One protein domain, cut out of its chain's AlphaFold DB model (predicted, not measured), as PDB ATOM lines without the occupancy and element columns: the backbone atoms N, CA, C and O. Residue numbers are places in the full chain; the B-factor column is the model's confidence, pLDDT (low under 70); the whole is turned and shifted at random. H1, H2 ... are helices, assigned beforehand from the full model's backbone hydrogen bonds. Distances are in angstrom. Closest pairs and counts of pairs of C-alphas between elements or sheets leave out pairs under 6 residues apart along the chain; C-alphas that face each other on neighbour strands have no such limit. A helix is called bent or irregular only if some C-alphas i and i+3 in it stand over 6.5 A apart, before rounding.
ATOM      1  N   VAL A   2       7.838   6.917 -36.733       79.75
ATOM      2  CA  VAL A   2       8.034   5.944 -37.836       79.75
ATOM      3  C   VAL A   2       9.504   5.800 -38.256       79.75
ATOM      4  O   VAL A   2      10.004   4.684 -38.351       79.75
ATOM      5  N   THR A   3      10.231   6.912 -38.412       84.88
ATOM      6  CA  THR A   3      11.667   6.899 -38.752       84.88
ATOM      7  C   THR A   3      12.503   6.120 -37.735       84.88
ATOM      8  O   THR A   3      13.384   5.364 -38.121       84.88
ATOM      9  N   VAL A   4      12.188   6.245 -36.442       87.62
ATOM     10  CA  VAL A   4      12.901   5.542 -35.362       87.62
ATOM     11  C   VAL A   4      12.689   4.030 -35.468       87.62
ATOM     12  O   VAL A   4      13.643   3.270 -35.344       87.62
ATOM     13  N   ILE A   5      11.460   3.591 -35.767       85.19
ATOM     14  CA  ILE A   5      11.136   2.170 -35.960       85.19
ATOM     15  C   ILE A   5      11.895   1.603 -37.165       85.19
ATOM     16  O   ILE A   5      12.504   0.542 -37.060       85.19
ATOM     17  N   ILE A   6      11.902   2.320 -38.293       89.00
ATOM     18  CA  ILE A   6      12.614   1.889 -39.505       89.00
ATOM     19  C   ILE A   6      14.115   1.768 -39.236       89.00
ATOM     20  O   ILE A   6      14.714   0.748 -39.573       89.00
ATOM     21  N   VAL A   7      14.716   2.768 -38.587       92.50
ATOM     22  CA  VAL A   7      16.136   2.732 -38.209       92.50
ATOM     23  C   VAL A   7      16.424   1.536 -37.297       92.50
ATOM     24  O   VAL A   7      17.397   0.823 -37.527       92.50
ATOM     25  N   GLY A   8      15.546   1.249 -36.331       91.06
ATOM     26  CA  GLY A   8      15.655   0.062 -35.480       91.06
ATOM     27  C   GLY A   8      15.651  -1.248 -36.274       91.06
ATOM     28  O   GLY A   8      16.524  -2.089 -36.073       91.06
ATOM     29  N   ILE A   9      14.724  -1.406 -37.225       91.81
ATOM     30  CA  ILE A   9      14.645  -2.592 -38.097       91.81
ATOM     31  C   ILE A   9      15.930  -2.757 -38.921       91.81
ATOM     32  O   ILE A   9      16.449  -3.870 -39.039       91.81
ATOM     33  N   VAL A  10      16.468  -1.663 -39.469       94.06
ATOM     34  CA  VAL A  10      17.717  -1.687 -40.245       94.06
ATOM     35  C   VAL A  10      18.895  -2.113 -39.368       94.06
ATOM     36  O   VAL A  10      19.647  -3.003 -39.759       94.06
ATOM     37  N   ILE A  11      19.026  -1.546 -38.165       95.56
ATOM     38  CA  ILE A  11      20.095  -1.905 -37.220       95.56
ATOM     39  C   ILE A  11      20.009  -3.389 -36.848       95.56
ATOM     40  O   ILE A  11      21.008  -4.098 -36.947       95.56
ATOM     41  N   LEU A  12      18.822  -3.881 -36.483       95.25
ATOM     42  CA  LEU A  12      18.615  -5.296 -36.156       95.25
ATOM     43  C   LEU A  12      18.947  -6.211 -37.344       95.25
ATOM     44  O   LEU A  12      19.571  -7.254 -37.177       95.25
ATOM     45  N   SER A  13      18.606  -5.801 -38.563       94.69
ATOM     46  CA  SER A  13      18.947  -6.567 -39.767       94.69
ATOM     47  C   SER A  13      20.465  -6.654 -39.975       94.69
ATOM     48  O   SER A  13      20.991  -7.733 -40.239       94.69
ATOM     49  N   LEU A  14      21.188  -5.541 -39.811       96.38
ATOM     50  CA  LEU A  14      22.648  -5.507 -39.946       96.38
ATOM     51  C   LEU A  14      23.346  -6.342 -38.869       96.38
ATOM     52  O   LEU A  14      24.287  -7.077 -39.170       96.38
ATOM     53  N   VAL A  15      22.868  -6.273 -37.626       96.88
ATOM     54  CA  VAL A  15      23.408  -7.074 -36.521       96.88
ATOM     55  C   VAL A  15      23.163  -8.565 -36.764       96.88
ATOM     56  O   VAL A  15      24.079  -9.364 -36.569       96.88
ATOM     57  N   LEU A  16      21.978  -8.957 -37.248       96.81
ATOM     58  CA  LEU A  16      21.697 -10.342 -37.633       96.81
ATOM     59  C   LEU A  16      22.649 -10.829 -38.738       96.81
ATOM     60  O   LEU A  16      23.214 -11.921 -38.632       96.81
ATOM     61  N   LEU A  17      22.872 -10.021 -39.779       96.62
ATOM     62  CA  LEU A  17      23.813 -10.346 -40.857       96.62
ATOM     63  C   LEU A  17      25.247 -10.502 -40.334       96.62
ATOM     64  O   LEU A  17      25.924 -11.473 -40.669       96.62
ATOM     65  N   GLY A  18      25.702  -9.600 -39.463       96.44
ATOM     66  CA  GLY A  18      27.020  -9.695 -38.836       96.44
ATOM     67  C   GLY A  18      27.173 -10.953 -37.976       96.44
ATOM     68  O   GLY A  18      28.163 -11.678 -38.094       96.44
ATOM     69  N   TRP A  19      26.175 -11.270 -37.149       97.44
ATOM     70  CA  TRP A  19      26.224 -12.440 -36.269       97.44
ATOM     71  C   TRP A  19      26.183 -13.756 -37.053       97.44
ATOM     72  O   TRP A  19      26.956 -14.678 -36.776       97.44
ATOM     73  N   THR A  20      25.332 -13.850 -38.075       96.94
ATOM     74  CA  THR A  20      25.282 -15.026 -38.957       96.94
ATOM     75  C   THR A  20      26.576 -15.202 -39.748       96.94
ATOM     76  O   THR A  20      27.076 -16.322 -39.849       96.94
ATOM     77  N   TRP A  21      27.188 -14.110 -40.217       97.00
ATOM     78  CA  TRP A  21      28.487 -14.138 -40.892       97.00
ATOM     79  C   TRP A  21      29.611 -14.694 -40.013       97.00
ATOM     80  O   TRP A  21      30.393 -15.541 -40.463       97.00
ATOM     81  N   VAL A  22      29.693 -14.219 -38.766       95.88
ATOM     82  CA  VAL A  22      30.680 -14.686 -37.781       95.88
ATOM     83  C   VAL A  22      30.424 -16.148 -37.406       95.88
ATOM     84  O   VAL A  22      31.367 -16.920 -37.268       95.88
ATOM     85  N   SER A  23      29.158 -16.557 -37.307       96.00
ATOM     86  CA  SER A  23      28.780 -17.928 -36.934       96.00
ATOM     87  C   SER A  23      29.146 -18.980 -37.984       96.00
ATOM     88  O   SER A  23      29.290 -20.145 -37.638       96.00
ATOM     89  N   LEU A  24      29.323 -18.581 -39.248       94.62
ATOM     90  CA  LEU A  24      29.798 -19.444 -40.339       94.62
ATOM     91  C   LEU A  24      31.331 -19.634 -40.362       94.62
ATOM     92  O   LEU A  24      31.853 -20.188 -41.328       94.62
ATOM     93  N   GLY A  25      32.055 -19.116 -39.364       92.06
ATOM     94  CA  GLY A  25      33.481 -19.382 -39.146       92.06
ATOM     95  C   GLY A  25      34.365 -19.105 -40.359       92.06
ATOM     96  O   GLY A  25      34.335 -18.000 -40.897       92.06
ATOM     97  N   ASN A  26      35.153 -20.082 -40.805       89.56
ATOM     98  CA  ASN A  26      36.142 -19.891 -41.878       89.56
ATOM     99  C   ASN A  26      35.692 -20.410 -43.253       89.56
ATOM    100  O   ASN A  26      36.506 -20.554 -44.163       89.56
ATOM    101  N   ILE A  27      34.389 -20.645 -43.436       90.12
ATOM    102  CA  ILE A  27      33.831 -21.022 -44.739       90.12
ATOM    103  C   ILE A  27      34.150 -19.940 -45.787       90.12
ATOM    104  O   ILE A  27      34.127 -18.737 -45.509       90.12
ATOM    105  N   GLU A  28      34.410 -20.377 -47.017       92.62
ATOM    106  CA  GLU A  28      34.646 -19.512 -48.172       92.62
ATOM    107  C   GLU A  28      33.563 -18.428 -48.330       92.62
ATOM    108  O   GLU A  28      32.364 -18.704 -48.241       92.62
ATOM    109  N   LYS A  29      33.975 -17.185 -48.614       92.75
ATOM    110  CA  LYS A  29      33.079 -16.012 -48.643       92.75
ATOM    111  C   LYS A  29      31.869 -16.194 -49.564       92.75
ATOM    112  O   LYS A  29      30.761 -15.839 -49.175       92.75
ATOM    113  N   GLN A  30      32.059 -16.768 -50.754       93.00
ATOM    114  CA  GLN A  30      30.962 -17.002 -51.702       93.00
ATOM    115  C   GLN A  30      29.927 -17.987 -51.139       93.00
ATOM    116  O   GLN A  30      28.725 -17.724 -51.182       93.00
ATOM    117  N   LYS A  31      30.387 -19.080 -50.519       92.50
ATOM    118  CA  LYS A  31      29.519 -20.067 -49.862       92.50
ATOM    119  C   LYS A  31      28.812 -19.483 -48.642       92.50
ATOM    120  O   LYS A  31      27.637 -19.767 -48.436       92.50
ATOM    121  N   LYS A  32      29.480 -18.617 -47.870       94.69
ATOM    122  CA  LYS A  32      28.841 -17.908 -46.751       94.69
ATOM    123  C   LYS A  32      27.654 -17.071 -47.203       94.69
ATOM    124  O   LYS A  32      26.593 -17.158 -46.595       94.69
ATOM    125  N   ILE A  33      27.827 -16.285 -48.267       95.44
ATOM    126  CA  ILE A  33      26.750 -15.457 -48.823       95.44
ATOM    127  C   ILE A  33      25.573 -16.347 -49.236       95.44
ATOM    128  O   ILE A  33      24.440 -16.070 -48.847       95.44
ATOM    129  N   LEU A  34      25.845 -17.449 -49.942       95.19
ATOM    130  CA  LEU A  34      24.816 -18.407 -50.344       95.19
ATOM    131  C   LEU A  34      24.058 -18.982 -49.135       95.19
ATOM    132  O   LEU A  34      22.830 -18.985 -49.128       95.19
ATOM    133  N   TYR A  35      24.769 -19.423 -48.095       94.56
ATOM    134  CA  TYR A  35      24.144 -19.963 -46.885       94.56
ATOM    135  C   TYR A  35      23.299 -18.931 -46.145       94.56
ATOM    136  O   TYR A  35      22.201 -19.266 -45.710       94.56
ATOM    137  N   ILE A  36      23.756 -17.681 -46.045       96.50
ATOM    138  CA  ILE A  36      22.980 -16.600 -45.425       96.50
ATOM    139  C   ILE A  36      21.697 -16.333 -46.221       96.50
ATOM    140  O   ILE A  36      20.627 -16.272 -45.619       96.50
ATOM    141  N   ILE A  37      21.772 -16.236 -47.553       96.69
ATOM    142  CA  ILE A  37      20.595 -16.011 -48.408       96.69
ATOM    143  C   ILE A  37      19.589 -17.158 -48.257       96.69
ATOM    144  O   ILE A  37      18.415 -16.912 -47.981       96.69
ATOM    145  N   CYS A  38      20.047 -18.408 -48.373       96.50
ATOM    146  CA  CYS A  38      19.194 -19.583 -48.196       96.50
ATOM    147  C   CYS A  38      18.586 -19.637 -46.788       96.50
ATOM    148  O   CYS A  38      17.399 -19.914 -46.642       96.50
ATOM    149  N   GLY A  39      19.378 -19.332 -45.757       96.19
ATOM    150  CA  GLY A  39      18.925 -19.294 -44.372       96.19
ATOM    151  C   GLY A  39      17.811 -18.273 -44.156       96.19
ATOM    152  O   GLY A  39      16.750 -18.634 -43.657       96.19
ATOM    153  N   ILE A  40      18.011 -17.027 -44.597       97.12
ATOM    154  CA  ILE A  40      16.998 -15.964 -44.499       97.12
ATOM    155  C   ILE A  40      15.725 -16.357 -45.253       97.12
ATOM    156  O   ILE A  40      14.625 -16.157 -44.739       97.12
ATOM    157  N   PHE A  41      15.854 -16.944 -46.445       97.56
ATOM    158  CA  PHE A  41      14.704 -17.388 -47.228       97.56
ATOM    159  C   PHE A  41      13.904 -18.491 -46.518       97.56
ATOM    160  O   PHE A  41      12.679 -18.413 -46.445       97.56
ATOM    161  N   ILE A  42      14.580 -19.482 -45.929       96.50
ATOM    162  CA  ILE A  42      13.936 -20.540 -45.138       96.50
ATOM    163  C   ILE A  42      13.236 -19.943 -43.911       96.50
ATOM    164  O   ILE A  42      12.077 -20.266 -43.651       96.50
ATOM    165  N   THR A  43      13.902 -19.044 -43.182       96.94
ATOM    166  CA  THR A  43      13.299 -18.350 -42.037       96.94
ATOM    167  C   THR A  43      12.051 -17.577 -42.454       96.94
ATOM    168  O   THR A  43      11.031 -17.671 -41.781       96.94
ATOM    169  N   TRP A  44      12.086 -16.885 -43.594       97.75
ATOM    170  CA  TRP A  44      10.928 -16.167 -44.121       97.75
ATOM    171  C   TRP A  44       9.741 -17.097 -44.411       97.75
ATOM    172  O   TRP A  44       8.616 -16.776 -44.031       97.75
ATOM    173  N   ILE A  45       9.976 -18.269 -45.021       97.88
ATOM    174  CA  ILE A  45       8.922 -19.276 -45.257       97.88
ATOM    175  C   ILE A  45       8.309 -19.733 -43.930       97.88
ATOM    176  O   ILE A  45       7.087 -19.785 -43.794       97.88
ATOM    177  N   ILE A  46       9.150 -20.043 -42.945       96.12
ATOM    178  CA  ILE A  46       8.716 -20.492 -41.620       96.12
ATOM    179  C   ILE A  46       7.849 -19.422 -40.944       96.12
ATOM    180  O   ILE A  46       6.723 -19.706 -40.535       96.12
ATOM    181  N   THR A  47       8.330 -18.179 -40.886       97.94
ATOM    182  CA  THR A  47       7.579 -17.055 -40.319       97.94
ATOM    183  C   THR A  47       6.275 -16.813 -41.079       97.94
ATOM    184  O   THR A  47       5.246 -16.524 -40.471       97.94
ATOM    185  N   PHE A  48       6.270 -16.969 -42.406       97.81
ATOM    186  CA  PHE A  48       5.055 -16.854 -43.208       97.81
ATOM    187  C   PHE A  48       4.019 -17.927 -42.844       97.81
ATOM    188  O   PHE A  48       2.832 -17.621 -42.742       97.81
ATOM    189  N   ILE A  49       4.439 -19.171 -42.607       97.62
ATOM    190  CA  ILE A  49       3.543 -20.245 -42.149       97.62
ATOM    191  C   ILE A  49       2.965 -19.902 -40.773       97.62
ATOM    192  O   ILE A  49       1.746 -19.923 -40.610       97.62
ATOM    193  N   ILE A  50       3.813 -19.512 -39.816       97.88
ATOM    194  CA  ILE A  50       3.395 -19.114 -38.461       97.88
ATOM    195  C   ILE A  50       2.399 -17.946 -38.518       97.88
ATOM    196  O   ILE A  50       1.343 -18.002 -37.885       97.88
ATOM    197  N   TYR A  51       2.660 -16.942 -39.362       98.06
ATOM    198  CA  TYR A  51       1.732 -15.841 -39.610       98.06
ATOM    199  C   TYR A  51       0.366 -16.345 -40.098       98.06
ATOM    200  O   TYR A  51      -0.662 -15.976 -39.533       98.06
ATOM    201  N   ASN A  52       0.323 -17.213 -41.113       96.81
ATOM    202  CA  ASN A  52      -0.951 -17.707 -41.642       96.81
ATOM    203  C   ASN A  52      -1.730 -18.549 -40.623       96.81
ATOM    204  O   ASN A  52      -2.952 -18.439 -40.580       96.81
ATOM    205  N   ILE A  53      -1.044 -19.329 -39.783       97.50
ATOM    206  CA  ILE A  53      -1.682 -20.063 -38.681       97.50
ATOM    207  C   ILE A  53      -2.255 -19.074 -37.657       97.50
ATOM    208  O   ILE A  53      -3.419 -19.178 -37.288       97.50
ATOM    209  N   SER A  54      -1.480 -18.065 -37.248       97.44
ATOM    210  CA  SER A  54      -1.929 -17.047 -36.282       97.44
ATOM    211  C   SER A  54      -3.093 -16.184 -36.771       97.44
ATOM    212  O   SER A  54      -3.817 -15.602 -35.972       97.44
ATOM    213  N   LYS A  55      -3.280 -16.090 -38.090       96.00
ATOM    214  CA  LYS A  55      -4.388 -15.367 -38.716       96.00
ATOM    215  C   LYS A  55      -5.723 -16.124 -38.594       96.00
ATOM    216  O   LYS A  55      -6.780 -15.518 -38.770       96.00
ATOM    217  N   ILE A  56      -5.708 -17.437 -38.350       94.69
ATOM    218  CA  ILE A  56      -6.934 -18.246 -38.268       94.69
ATOM    219  C   ILE A  56      -7.863 -17.654 -37.199       94.69
ATOM    220  O   ILE A  56      -7.459 -17.433 -36.062       94.69
ATOM    221  N   GLY A  57      -9.113 -17.378 -37.581       89.75
ATOM    222  CA  GLY A  57     -10.113 -16.762 -36.702       89.75
ATOM    223  C   GLY A  57     -10.118 -15.227 -36.685       89.75
ATOM    224  O   GLY A  57     -11.003 -14.650 -36.062       89.75
ATOM    225  N   ILE A  58      -9.200 -14.550 -37.389       92.94
ATOM    226  CA  ILE A  58      -9.191 -13.083 -37.512       92.94
ATOM    227  C   ILE A  58      -9.886 -12.659 -38.810       92.94
ATOM    228  O   ILE A  58      -9.451 -13.002 -39.914       92.94
ATOM    229  N   VAL A  59     -10.952 -11.866 -38.678       91.19
ATOM    230  CA  VAL A  59     -11.707 -11.318 -39.811       91.19
ATOM    231  C   VAL A  59     -11.123  -9.969 -40.219       91.19
ATOM    232  O   VAL A  59     -11.056  -9.044 -39.419       91.19
ATOM    233  N   TYR A  60     -10.717  -9.860 -41.484       90.88
ATOM    234  CA  TYR A  60     -10.254  -8.613 -42.090       90.88
ATOM    235  C   TYR A  60     -11.272  -8.138 -43.122       90.88
ATOM    236  O   TYR A  60     -11.389  -8.746 -44.185       90.88
ATOM    237  N   GLU A  61     -11.968  -7.040 -42.832       86.31
ATOM    238  CA  GLU A  61     -12.952  -6.444 -43.749       86.31
ATOM    239  C   GLU A  61     -12.291  -5.892 -45.022       86.31
ATOM    240  O   GLU A  61     -12.824  -6.024 -46.121       86.31
ATOM    241  N   ASN A  62     -11.078  -5.343 -44.895       90.81
ATOM    242  CA  ASN A  62     -10.300  -4.813 -46.011       90.81
ATOM    243  C   ASN A  62      -9.055  -5.680 -46.292       90.81
ATOM    244  O   ASN A  62      -8.145  -5.817 -45.466       90.81
ATOM    245  N   GLN A  63      -8.988  -6.230 -47.507       91.38
ATOM    246  CA  GLN A  63      -7.889  -7.088 -47.963       91.38
ATOM    247  C   GLN A  63      -6.548  -6.352 -48.103       91.38
ATOM    248  O   GLN A  63      -5.488  -6.969 -47.959       91.38
ATOM    249  N   GLU A  64      -6.554  -5.049 -48.369       92.44
ATOM    250  CA  GLU A  64      -5.340  -4.228 -48.437       92.44
ATOM    251  C   GLU A  64      -4.731  -4.009 -47.052       92.44
ATOM    252  O   GLU A  64      -3.511  -4.123 -46.888       92.44
ATOM    253  N   ILE A  65      -5.573  -3.807 -46.032       90.81
ATOM    254  CA  ILE A  65      -5.137  -3.727 -44.629       90.81
ATOM    255  C   ILE A  65      -4.478  -5.048 -44.223       90.81
ATOM    256  O   ILE A  65      -3.356  -5.056 -43.713       90.81
ATOM    257  N   MET A  66      -5.111  -6.180 -44.538       94.25
ATOM    258  CA  MET A  66      -4.544  -7.506 -44.282       94.25
ATOM    259  C   MET A  66      -3.194  -7.709 -44.993       94.25
ATOM    260  O   MET A  66      -2.240  -8.209 -44.394       94.25
ATOM    261  N   LYS A  67      -3.083  -7.335 -46.276       94.94
ATOM    262  CA  LYS A  67      -1.820  -7.417 -47.035       94.94
ATOM    263  C   LYS A  67      -0.720  -6.580 -46.383       94.94
ATOM    264  O   LYS A  67       0.410  -7.056 -46.279       94.94
ATOM    265  N   THR A  68      -1.057  -5.382 -45.918       93.06
ATOM    266  CA  THR A  68      -0.121  -4.466 -45.259       93.06
ATOM    267  C   THR A  68       0.367  -5.029 -43.927       93.06
ATOM    268  O   THR A  68       1.577  -5.146 -43.729       93.06
ATOM    269  N   ILE A  69      -0.552  -5.467 -43.056       93.94
ATOM    270  CA  ILE A  69      -0.221  -6.074 -41.757       93.94
ATOM    271  C   ILE A  69       0.672  -7.297 -41.953       93.94
ATOM    272  O   ILE A  69       1.737  -7.386 -41.344       93.94
ATOM    273  N   ARG A  70       0.301  -8.195 -42.872       96.44
ATOM    274  CA  ARG A  70       1.110  -9.365 -43.220       96.44
ATOM    275  C   ARG A  70       2.522  -8.984 -43.643       96.44
ATOM    276  O   ARG A  70       3.474  -9.580 -43.156       96.44
ATOM    277  N   LYS A  71       2.671  -8.014 -44.550       94.19
ATOM    278  CA  LYS A  71       3.988  -7.608 -45.061       94.19
ATOM    279  C   LYS A  71       4.891  -7.117 -43.931       94.19
ATOM    280  O   LYS A  71       6.048  -7.523 -43.868       94.19
ATOM    281  N   VAL A  72       4.363  -6.280 -43.039       92.75
ATOM    282  CA  VAL A  72       5.121  -5.745 -41.901       92.75
ATOM    283  C   VAL A  72       5.465  -6.852 -40.908       92.75
ATOM    284  O   VAL A  72       6.622  -6.979 -40.515       92.75
ATOM    285  N   PHE A  73       4.490  -7.677 -40.527       95.75
ATOM    286  CA  PHE A  73       4.692  -8.689 -39.491       95.75
ATOM    287  C   PHE A  73       5.622  -9.795 -39.962       95.75
ATOM    288  O   PHE A  73       6.573 -10.115 -39.258       95.75
ATOM    289  N   VAL A  74       5.426 -10.315 -41.175       97.38
ATOM    290  CA  VAL A  74       6.326 -11.330 -41.727       97.38
ATOM    291  C   VAL A  74       7.750 -10.781 -41.827       97.38
ATOM    292  O   VAL A  74       8.680 -11.490 -41.463       97.38
ATOM    293  N   LEU A  75       7.950  -9.520 -42.235       94.12
ATOM    294  CA  LEU A  75       9.284  -8.910 -42.286       94.12
ATOM    295  C   LEU A  75       9.945  -8.839 -40.900       94.12
ATOM    296  O   LEU A  75      11.062  -9.319 -40.727       94.12
ATOM    297  N   VAL A  76       9.259  -8.254 -39.915       94.38
ATOM    298  CA  VAL A  76       9.806  -8.056 -38.563       94.38
ATOM    299  C   VAL A  76      10.079  -9.397 -37.883       94.38
ATOM    300  O   VAL A  76      11.161  -9.601 -37.335       94.38
ATOM    301  N   PHE A  77       9.144 -10.341 -37.968       96.31
ATOM    302  CA  PHE A  77       9.314 -11.652 -37.348       96.31
ATOM    303  C   PHE A  77      10.312 -12.540 -38.090       96.31
ATOM    304  O   PHE A  77      10.947 -13.365 -37.448       96.31
ATOM    305  N   THR A  78      10.559 -12.328 -39.390       97.06
ATOM    306  CA  THR A  78      11.664 -13.014 -40.086       97.06
ATOM    307  C   THR A  78      13.004 -12.621 -39.467       97.06
ATOM    308  O   THR A  78      13.869 -13.472 -39.284       97.06
ATOM    309  N   ILE A  79      13.182 -11.347 -39.096       95.81
ATOM    310  CA  ILE A  79      14.400 -10.887 -38.415       95.81
ATOM    311  C   ILE A  79      14.504 -11.557 -37.040       95.81
ATOM    312  O   ILE A  79      15.535 -12.153 -36.730       95.81
ATOM    313  N   ILE A  80      13.432 -11.522 -36.240       95.00
ATOM    314  CA  ILE A  80      13.391 -12.122 -34.893       95.00
ATOM    315  C   ILE A  80      13.664 -13.633 -34.947       95.00
ATOM    316  O   ILE A  80      14.555 -14.129 -34.257       95.00
ATOM    317  N   ASN A  81      12.967 -14.366 -35.814       95.69
ATOM    318  CA  ASN A  81      13.154 -15.808 -35.983       95.69
ATOM    319  C   ASN A  81      14.536 -16.120 -36.571       95.69
ATOM    320  O   ASN A  81      15.142 -17.136 -36.231       95.69
ATOM    321  N   GLY A  82      15.083 -15.210 -37.379       96.06
ATOM    322  CA  GLY A  82      16.447 -15.278 -37.886       96.06
ATOM    323  C   GLY A  82      17.481 -15.261 -36.764       96.06
ATOM    324  O   GLY A  82      18.405 -16.071 -36.787       96.06
ATOM    325  N   TYR A  83      17.302 -14.411 -35.748       94.62
ATOM    326  CA  TYR A  83      18.174 -14.378 -34.566       94.62
ATOM    327  C   TYR A  83      18.164 -15.685 -33.777       94.62
ATOM    328  O   TYR A  83      19.209 -16.113 -33.289       94.62
ATOM    329  N   VAL A  84      17.000 -16.326 -33.665       90.75
ATOM    330  CA  VAL A  84      16.857 -17.601 -32.949       90.75
ATOM    331  C   VAL A  84      17.493 -18.747 -33.740       90.75
ATOM    332  O   VAL A  84      18.196 -19.581 -33.170       90.75
ATOM    333  N   LEU A  85      17.271 -18.792 -35.056       92.50
ATOM    334  CA  LEU A  85      17.615 -19.945 -35.888       92.50
ATOM    335  C   LEU A  85      19.015 -19.872 -36.502       92.50
ATOM    336  O   LEU A  85      19.769 -20.848 -36.443       92.50
ATOM    337  N   LEU A  86      19.368 -18.750 -37.131       95.31
ATOM    338  CA  LEU A  86      20.484 -18.712 -38.077       95.31
ATOM    339  C   LEU A  86      21.856 -18.784 -37.396       95.31
ATOM    340  O   LEU A  86      22.617 -19.685 -37.757       95.31
ATOM    341  N   PRO A  87      22.206 -17.937 -36.401       94.75
ATOM    342  CA  PRO A  87      23.533 -17.985 -35.786       94.75
ATOM    343  C   PRO A  87      23.848 -19.356 -35.183       94.75
ATOM    344  O   PRO A  87      24.943 -19.888 -35.358       94.75
ATOM    345  N   TYR A  88      22.874 -19.970 -34.511       91.25
ATOM    346  CA  TYR A  88      23.066 -21.269 -33.877       91.25
ATOM    347  C   TYR A  88      23.208 -22.400 -34.904       91.25
ATOM    348  O   TYR A  88      24.140 -23.201 -34.805       91.25
ATOM    349  N   THR A  89      22.342 -22.434 -35.923       92.19
ATOM    350  CA  THR A  89      22.419 -23.435 -37.000       92.19
ATOM    351  C   THR A  89      23.743 -23.324 -37.754       92.19
ATOM    352  O   THR A  89      24.425 -24.323 -37.977       92.19
ATOM    353  N   PHE A  90      24.163 -22.105 -38.084       94.62
ATOM    354  CA  PHE A  90      25.412 -21.861 -38.798       94.62
ATOM    355  C   PHE A  90      26.645 -22.199 -37.970       94.62
ATOM    356  O   PHE A  90      27.579 -22.788 -38.503       94.62
ATOM    357  N   LYS A  91      26.616 -21.942 -36.659       92.00
ATOM    358  CA  LYS A  91      27.682 -22.375 -35.752       92.00
ATOM    359  C   LYS A  91      27.783 -23.896 -35.664       92.00
ATOM    360  O   LYS A  91      28.872 -24.424 -35.474       92.00
ATOM    361  N   ILE A  92      26.670 -24.621 -35.790       89.38
ATOM    362  CA  ILE A  92      26.714 -26.083 -35.912       89.38
ATOM    363  C   ILE A  92      27.345 -26.483 -37.250       89.38
ATOM    364  O   ILE A  92      28.209 -27.353 -37.247       89.38
ATOM    365  N   PHE A  93      26.971 -25.848 -38.364       88.00
ATOM    366  CA  PHE A  93      27.563 -26.138 -39.677       88.00
ATOM    367  C   PHE A  93      29.068 -25.871 -39.740       88.00
ATOM    368  O   PHE A  93      29.796 -26.701 -40.275       88.00
ATOM    369  N   ASP A  94      29.548 -24.773 -39.158       90.56
ATOM    370  CA  ASP A  94      30.984 -24.493 -39.053       90.56
ATOM    371  C   ASP A  94      31.718 -25.616 -38.304       90.56
ATOM    372  O   ASP A  94      32.661 -26.210 -38.818       90.56
ATOM    373  N   LYS A  95      31.192 -26.025 -37.146       88.38
ATOM    374  CA  LYS A  95      31.764 -27.125 -36.360       88.38
ATOM    375  C   LYS A  95      31.709 -28.489 -37.047       88.38
ATOM    376  O   LYS A  95      32.535 -29.347 -36.752       88.38
ATOM    377  N   ILE A  96      30.728 -28.710 -37.923       85.50
ATOM    378  CA  ILE A  96      30.666 -29.908 -38.770       85.50
ATOM    379  C   ILE A  96      31.794 -29.873 -39.798       85.50
ATOM    380  O   ILE A  96      32.489 -30.871 -39.961       85.50
ATOM    381  N   ASN A  97      31.986 -28.732 -40.462       83.69
ATOM    382  CA  ASN A  97      33.016 -28.574 -41.487       83.69
ATOM    383  C   ASN A  97      34.437 -28.674 -40.917       83.69
ATOM    384  O   ASN A  97      35.323 -29.155 -41.611       83.69
ATOM    385  N   ASN A  98      34.638 -28.262 -39.664       85.06
ATOM    386  CA  ASN A  98      35.930 -28.342 -38.977       85.06
ATOM    387  C   ASN A  98      36.152 -29.682 -38.243       85.06
ATOM    388  O   ASN A  98      37.103 -29.802 -37.477       85.06
ATOM    389  N   GLU A  99      35.259 -30.668 -38.409       81.31
ATOM    390  CA  GLU A  99      35.294 -31.974 -37.720       81.31
ATOM    391  C   GLU A  99      35.351 -31.888 -36.177       81.31
ATOM    392  O   GLU A  99      35.671 -32.853 -35.483       81.31
ATOM    393  N   GLU A 100      34.951 -30.749 -35.604       81.62
ATOM    394  CA  GLU A 100      35.004 -30.480 -34.162       81.62
ATOM    395  C   GLU A 100      33.946 -31.258 -33.359       81.62
ATOM    396  O   GLU A 100      33.965 -31.266 -32.125       81.62
ATOM    397  N   ILE A 101      32.963 -31.872 -34.029       81.19
ATOM    398  CA  ILE A 101      31.851 -32.580 -33.385       81.19
ATOM    399  C   ILE A 101      31.591 -33.930 -34.068       81.19
ATOM    400  O   ILE A 101      31.424 -34.017 -35.283       81.19
ATOM    401  N   LYS A 102      31.423 -34.988 -33.262       80.50
ATOM    402  CA  LYS A 102      30.979 -36.314 -33.733       80.50
ATOM    403  C   LYS A 102      29.541 -36.280 -34.281       80.50
ATOM    404  O   LYS A 102      28.662 -35.636 -33.702       80.50
ATOM    405  N   LYS A 103      29.255 -37.075 -35.322       74.56
ATOM    406  CA  LYS A 103      27.921 -37.194 -35.966       74.56
ATOM    407  C   LYS A 103      26.759 -37.393 -34.978       74.56
ATOM    408  O   LYS A 103      25.707 -36.773 -35.125       74.56
ATOM    409  N   GLU A 104      26.948 -38.193 -33.933       78.44
ATOM    410  CA  GLU A 104      25.920 -38.450 -32.909       78.44
ATOM    411  C   GLU A 104      25.577 -37.211 -32.070       78.44
ATOM    412  O   GLU A 104      24.408 -36.947 -31.773       78.44
ATOM    413  N   GLN A 105      26.578 -36.396 -31.731       83.69
ATOM    414  CA  GLN A 105      26.379 -35.160 -30.976       83.69
ATOM    415  C   GLN A 105      25.657 -34.096 -31.817       83.69
ATOM    416  O   GLN A 105      24.874 -33.316 -31.273       83.69
ATOM    417  N   ILE A 106      25.871 -34.087 -33.139       83.50
ATOM    418  CA  ILE A 106      25.159 -33.207 -34.079       83.50
ATOM    419  C   ILE A 106      23.667 -33.541 -34.087       83.50
ATOM    420  O   ILE A 106      22.841 -32.649 -33.887       83.50
ATOM    421  N   LYS A 107      23.318 -34.827 -34.232       84.00
ATOM    422  CA  LYS A 107      21.918 -35.276 -34.237       84.00
ATOM    423  C   LYS A 107      21.190 -34.851 -32.962       84.00
ATOM    424  O   LYS A 107      20.099 -34.291 -33.039       84.00
ATOM    425  N   LYS A 108      21.814 -35.037 -31.792       88.56
ATOM    426  CA  LYS A 108      21.232 -34.625 -30.504       88.56
ATOM    427  C   LYS A 108      20.996 -33.110 -30.429       88.56
ATOM    428  O   LYS A 108      19.927 -32.691 -29.997       88.56
ATOM    429  N   LYS A 109      21.957 -32.289 -30.875       88.38
ATOM    430  CA  LYS A 109      21.825 -30.819 -30.881       88.38
ATOM    431  C   LYS A 109      20.713 -30.335 -31.812       88.38
ATOM    432  O   LYS A 109      19.932 -29.477 -31.412       88.38
ATOM    433  N   LEU A 110      20.606 -30.911 -33.010       86.75
ATOM    434  CA  LEU A 110      19.546 -30.566 -33.963       86.75
ATOM    435  C   LEU A 110      18.153 -30.935 -33.436       86.75
ATOM    436  O   LEU A 110      17.229 -30.140 -33.573       86.75
ATOM    437  N   ILE A 111      18.005 -32.093 -32.779       89.31
ATOM    438  CA  ILE A 111      16.732 -32.499 -32.160       89.31
ATOM    439  C   ILE A 111      16.324 -31.524 -31.050       89.31
ATOM    440  O   ILE A 111      15.179 -31.085 -31.016       89.31
ATOM    441  N   ILE A 112      17.253 -31.150 -30.164       90.50
ATOM    442  CA  ILE A 112      16.969 -30.190 -29.085       90.50
ATOM    443  C   ILE A 112      16.550 -28.835 -29.666       90.50
ATOM    444  O   ILE A 112      15.558 -28.260 -29.223       90.50
ATOM    445  N   MET A 113      17.266 -28.347 -30.682       90.06
ATOM    446  CA  MET A 113      16.928 -27.098 -31.366       90.06
ATOM    447  C   MET A 113      15.528 -27.154 -31.986       90.06
ATOM    448  O   MET A 113      14.766 -26.203 -31.844       90.06
ATOM    449  N   LEU A 114      15.171 -28.272 -32.624       90.25
ATOM    450  CA  LEU A 114      13.849 -28.463 -33.217       90.25
ATOM    451  C   LEU A 114      12.738 -28.423 -32.158       90.25
ATOM    452  O   LEU A 114      11.730 -27.756 -32.365       90.25
ATOM    453  N   ILE A 115      12.931 -29.086 -31.013       93.38
ATOM    454  CA  ILE A 115      11.956 -29.082 -29.909       93.38
ATOM    455  C   ILE A 115      11.754 -27.661 -29.375       93.38
ATOM    456  O   ILE A 115      10.618 -27.207 -29.249       93.38
ATOM    457  N   ILE A 116      12.848 -26.941 -29.101       92.25
ATOM    458  CA  ILE A 116      12.792 -25.551 -28.625       92.25
ATOM    459  C   ILE A 116      12.071 -24.669 -29.648       92.25
ATOM    460  O   ILE A 116      11.203 -23.881 -29.283       92.25
ATOM    461  N   PHE A 117      12.389 -24.836 -30.931       91.25
ATOM    462  CA  PHE A 117      11.773 -24.071 -32.005       91.25
ATOM    463  C   PHE A 117      10.257 -24.309 -32.107       91.25
ATOM    464  O   PHE A 117       9.502 -23.349 -32.257       91.25
ATOM    465  N   ILE A 118       9.794 -25.557 -31.968       93.06
ATOM    466  CA  ILE A 118       8.359 -25.884 -31.963       93.06
ATOM    467  C   ILE A 118       7.653 -25.198 -30.792       93.06
ATOM    468  O   ILE A 118       6.611 -24.576 -30.989       93.06
ATOM    469  N   ILE A 119       8.229 -25.265 -29.587       94.75
ATOM    470  CA  ILE A 119       7.655 -24.625 -28.396       94.75
ATOM    471  C   ILE A 119       7.533 -23.113 -28.615       94.75
ATOM    472  O   ILE A 119       6.457 -22.553 -28.415       94.75
ATOM    473  N   ILE A 120       8.603 -22.462 -29.082       94.44
ATOM    474  CA  ILE A 120       8.601 -21.022 -29.375       94.44
ATOM    475  C   ILE A 120       7.545 -20.688 -30.433       94.44
ATOM    476  O   ILE A 120       6.796 -19.734 -30.249       94.44
ATOM    477  N   SER A 121       7.429 -21.497 -31.489       94.31
ATOM    478  CA  SER A 121       6.462 -21.271 -32.570       94.31
ATOM    479  C   SER A 121       5.012 -21.303 -32.073       94.31
ATOM    480  O   SER A 121       4.192 -20.516 -32.535       94.31
ATOM    481  N   ILE A 122       4.680 -22.171 -31.108       95.25
ATOM    482  CA  ILE A 122       3.333 -22.224 -30.510       95.25
ATOM    483  C   ILE A 122       3.008 -20.906 -29.793       95.25
ATOM    484  O   ILE A 122       1.931 -20.340 -29.998       95.25
ATOM    485  N   PHE A 123       3.941 -20.389 -28.988       96.44
ATOM    486  CA  PHE A 123       3.773 -19.089 -28.333       96.44
ATOM    487  C   PHE A 123       3.736 -17.940 -29.346       96.44
ATOM    488  O   PHE A 123       2.923 -17.025 -29.219       96.44
ATOM    489  N   GLU A 124       4.574 -18.004 -30.381       96.06
ATOM    490  CA  GLU A 124       4.639 -17.003 -31.443       96.06
ATOM    491  C   GLU A 124       3.309 -16.895 -32.199       96.06
ATOM    492  O   GLU A 124       2.855 -15.784 -32.464       96.06
ATOM    493  N   VAL A 125       2.631 -18.017 -32.472       97.81
ATOM    494  CA  VAL A 125       1.296 -18.029 -33.094       97.81
ATOM    495  C   VAL A 125       0.290 -17.226 -32.263       97.81
ATOM    496  O   VAL A 125      -0.411 -16.369 -32.802       97.81
ATOM    497  N   GLN A 126       0.231 -17.459 -30.949       96.38
ATOM    498  CA  GLN A 126      -0.690 -16.743 -30.058       96.38
ATOM    499  C   GLN A 126      -0.339 -15.251 -29.950       96.38
ATOM    500  O   GLN A 126      -1.218 -14.381 -29.965       96.38
ATOM    501  N   TYR A 127       0.956 -14.944 -29.881       97.00
ATOM    502  CA  TYR A 127       1.451 -13.576 -29.814       97.00
ATOM    503  C   TYR A 127       1.139 -12.790 -31.096       97.00
ATOM    504  O   TYR A 127       0.583 -11.691 -31.033       97.00
ATOM    505  N   LEU A 128       1.401 -13.371 -32.271       97.12
ATOM    506  CA  LEU A 128       1.083 -12.770 -33.566       97.12
ATOM    507  C   LEU A 128      -0.417 -12.570 -33.766       97.12
ATOM    508  O   LEU A 128      -0.809 -11.547 -34.327       97.12
ATOM    509  N   ALA A 129      -1.258 -13.502 -33.312       97.06
ATOM    510  CA  ALA A 129      -2.708 -13.336 -33.368       97.06
ATOM    511  C   ALA A 129      -3.143 -12.095 -32.569       97.06
ATOM    512  O   ALA A 129      -3.895 -11.249 -33.059       97.06
ATOM    513  N   SER A 130      -2.585 -11.930 -31.368       96.62
ATOM    514  CA  SER A 130      -2.864 -10.790 -30.488       96.62
ATOM    515  C   SER A 130      -2.412  -9.461 -31.101       96.62
ATOM    516  O   SER A 130      -3.177  -8.494 -31.128       96.62
ATOM    517  N   LEU A 131      -1.201  -9.415 -31.671       96.38
ATOM    518  CA  LEU A 131      -0.694  -8.235 -32.379       96.38
ATOM    519  C   LEU A 131      -1.536  -7.884 -33.609       96.38
ATOM    520  O   LEU A 131      -1.767  -6.706 -33.887       96.38
ATOM    521  N   GLN A 132      -1.995  -8.894 -34.349       96.00
ATOM    522  CA  GLN A 132      -2.829  -8.716 -35.534       96.00
ATOM    523  C   GLN A 132      -4.171  -8.085 -35.174       96.00
ATOM    524  O   GLN A 132      -4.560  -7.100 -35.801       96.00
ATOM    525  N   MET A 133      -4.841  -8.605 -34.142       95.06
ATOM    526  CA  MET A 133      -6.097  -8.045 -33.640       95.06
ATOM    527  C   MET A 133      -5.909  -6.624 -33.106       95.06
ATOM    528  O   MET A 133      -6.672  -5.735 -33.474       95.06
ATOM    529  N   GLY A 134      -4.872  -6.384 -32.296       94.00
ATOM    530  CA  GLY A 134      -4.585  -5.052 -31.758       94.00
ATOM    531  C   GLY A 134      -4.322  -4.024 -32.859       94.00
ATOM    532  O   GLY A 134      -4.885  -2.931 -32.839       94.00
ATOM    533  N   THR A 135      -3.540  -4.398 -33.873       93.06
ATOM    534  CA  THR A 135      -3.253  -3.527 -35.024       93.06
ATOM    535  C   THR A 135      -4.507  -3.269 -35.853       93.06
ATOM    536  O   THR A 135      -4.759  -2.132 -36.240       93.06
ATOM    537  N   LEU A 136      -5.322  -4.300 -36.098       93.75
ATOM    538  CA  LEU A 136      -6.572  -4.154 -36.835       93.75
ATOM    539  C   LEU A 136      -7.531  -3.197 -36.117       93.75
ATOM    540  O   LEU A 136      -8.018  -2.265 -36.744       93.75
ATOM    541  N   GLN A 137      -7.725  -3.363 -34.804       92.62
ATOM    542  CA  GLN A 137      -8.568  -2.475 -33.998       92.62
ATOM    543  C   GLN A 137      -8.085  -1.021 -34.019       92.62
ATOM    544  O   GLN A 137      -8.901  -0.108 -34.058       92.62
ATOM    545  N   MET A 138      -6.770  -0.783 -33.993       90.44
ATOM    546  CA  MET A 138      -6.220   0.576 -34.087       90.44
ATOM    547  C   MET A 138      -6.482   1.222 -35.448       90.44
ATOM    548  O   MET A 138      -6.635   2.439 -35.524       90.44
ATOM    549  N   ILE A 139      -6.512   0.426 -36.519       87.94
ATOM    550  CA  ILE A 139      -6.780   0.921 -37.871       87.94
ATOM    551  C   ILE A 139      -8.282   1.153 -38.080       87.94
ATOM    552  O   ILE A 139      -8.636   2.134 -38.721       87.94
ATOM    553  N   THR A 140      -9.154   0.293 -37.543       84.06
ATOM    554  CA  THR A 140     -10.614   0.395 -37.729       84.06
ATOM    555  C   THR A 140     -11.312   1.352 -36.765       84.06
ATOM    556  O   THR A 140     -12.399   1.820 -37.076       84.06
ATOM    557  N   LYS A 141     -10.723   1.663 -35.599       75.62
ATOM    558  CA  LYS A 141     -11.239   2.691 -34.668       75.62
ATOM    559  C   LYS A 141     -10.899   4.131 -35.081       75.62
ATOM    560  O   LYS A 141     -11.209   5.054 -34.330       75.62
ATOM    561  N   LYS A 142     -10.209   4.314 -36.206       52.06
ATOM    562  CA  LYS A 142      -9.968   5.622 -36.819       52.06
ATOM    563  C   LYS A 142     -11.140   6.011 -37.702       52.06
ATOM    564  O   LYS A 142     -11.449   7.220 -37.702       52.06
TER     565      LYS A 142
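What this domain is: This is residues 2 to 142 of the 142 residues of an uncharacterized protein of Clostridium sp. 26_22 (UniProt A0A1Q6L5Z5). Three long helical pieces, H1, the bent H3 and H4, form an elongated slab with H3 between the other two, and H2 crosses one face of it from the end of H1 to H4. H1, H3a, H3b and H4 form a bundle, helices roughly side by side, and residues 2 to 8 of H1 stick out. The printed part has 141 residues, with four named helices, H1 to H4 in chain order, and no named strand: all helix. It is only just loose, close to compact, with a radius of gyration of the C-alphas of 17.7 A and spans of 58 by 32 by 20 A.

Where its parts are: H1, residues 2 to 23, begins at C-alpha 2 (8.034, 5.944, -37.836) and is 31.6 A long. H2, residues 29 to 54, is 37.1 A long. H3, residues 63 to 97, was assigned as one helix by its hydrogen bonds but is bent: C-alphas 84 and 87 are 7.3 A apart. Its arms are H3a, residues 63 to 84, 30.8 A, and H3b, residues 87 to 97, 15.3 A, at a steep tilt of 48 degrees. H4, residues 103 to 140, is 53.9 A long, has a kink of 27 degrees near residue 123, and ends at C-alpha 140 (-10.614, 0.395, -37.729).

How they stand to each other: H1 touches H3b with residues 19 to 23 alone, the closest C-alphas being Thr 20 and Pro 87, 4.7 A. H2 touches H3a at a steep tilt of 51 degrees, closest at C-alphas 44 and 78, 5.2 A. H2 touches H4 with residues 50 to 54 alone, closest at C-alphas 54 and 125, 4.6 A. H1 and H4 are apart. In H1, H2, H3a, H3b and H4 every O i to N i+4 pair is within hydrogen-bond range.

The domain as a whole: The farthest C-alphas, Glu 99 and Lys 142, are 58.8 A apart. The printed part has no cut and no long link. Its mean pLDDT is 92.3; only residue 142 is under 70.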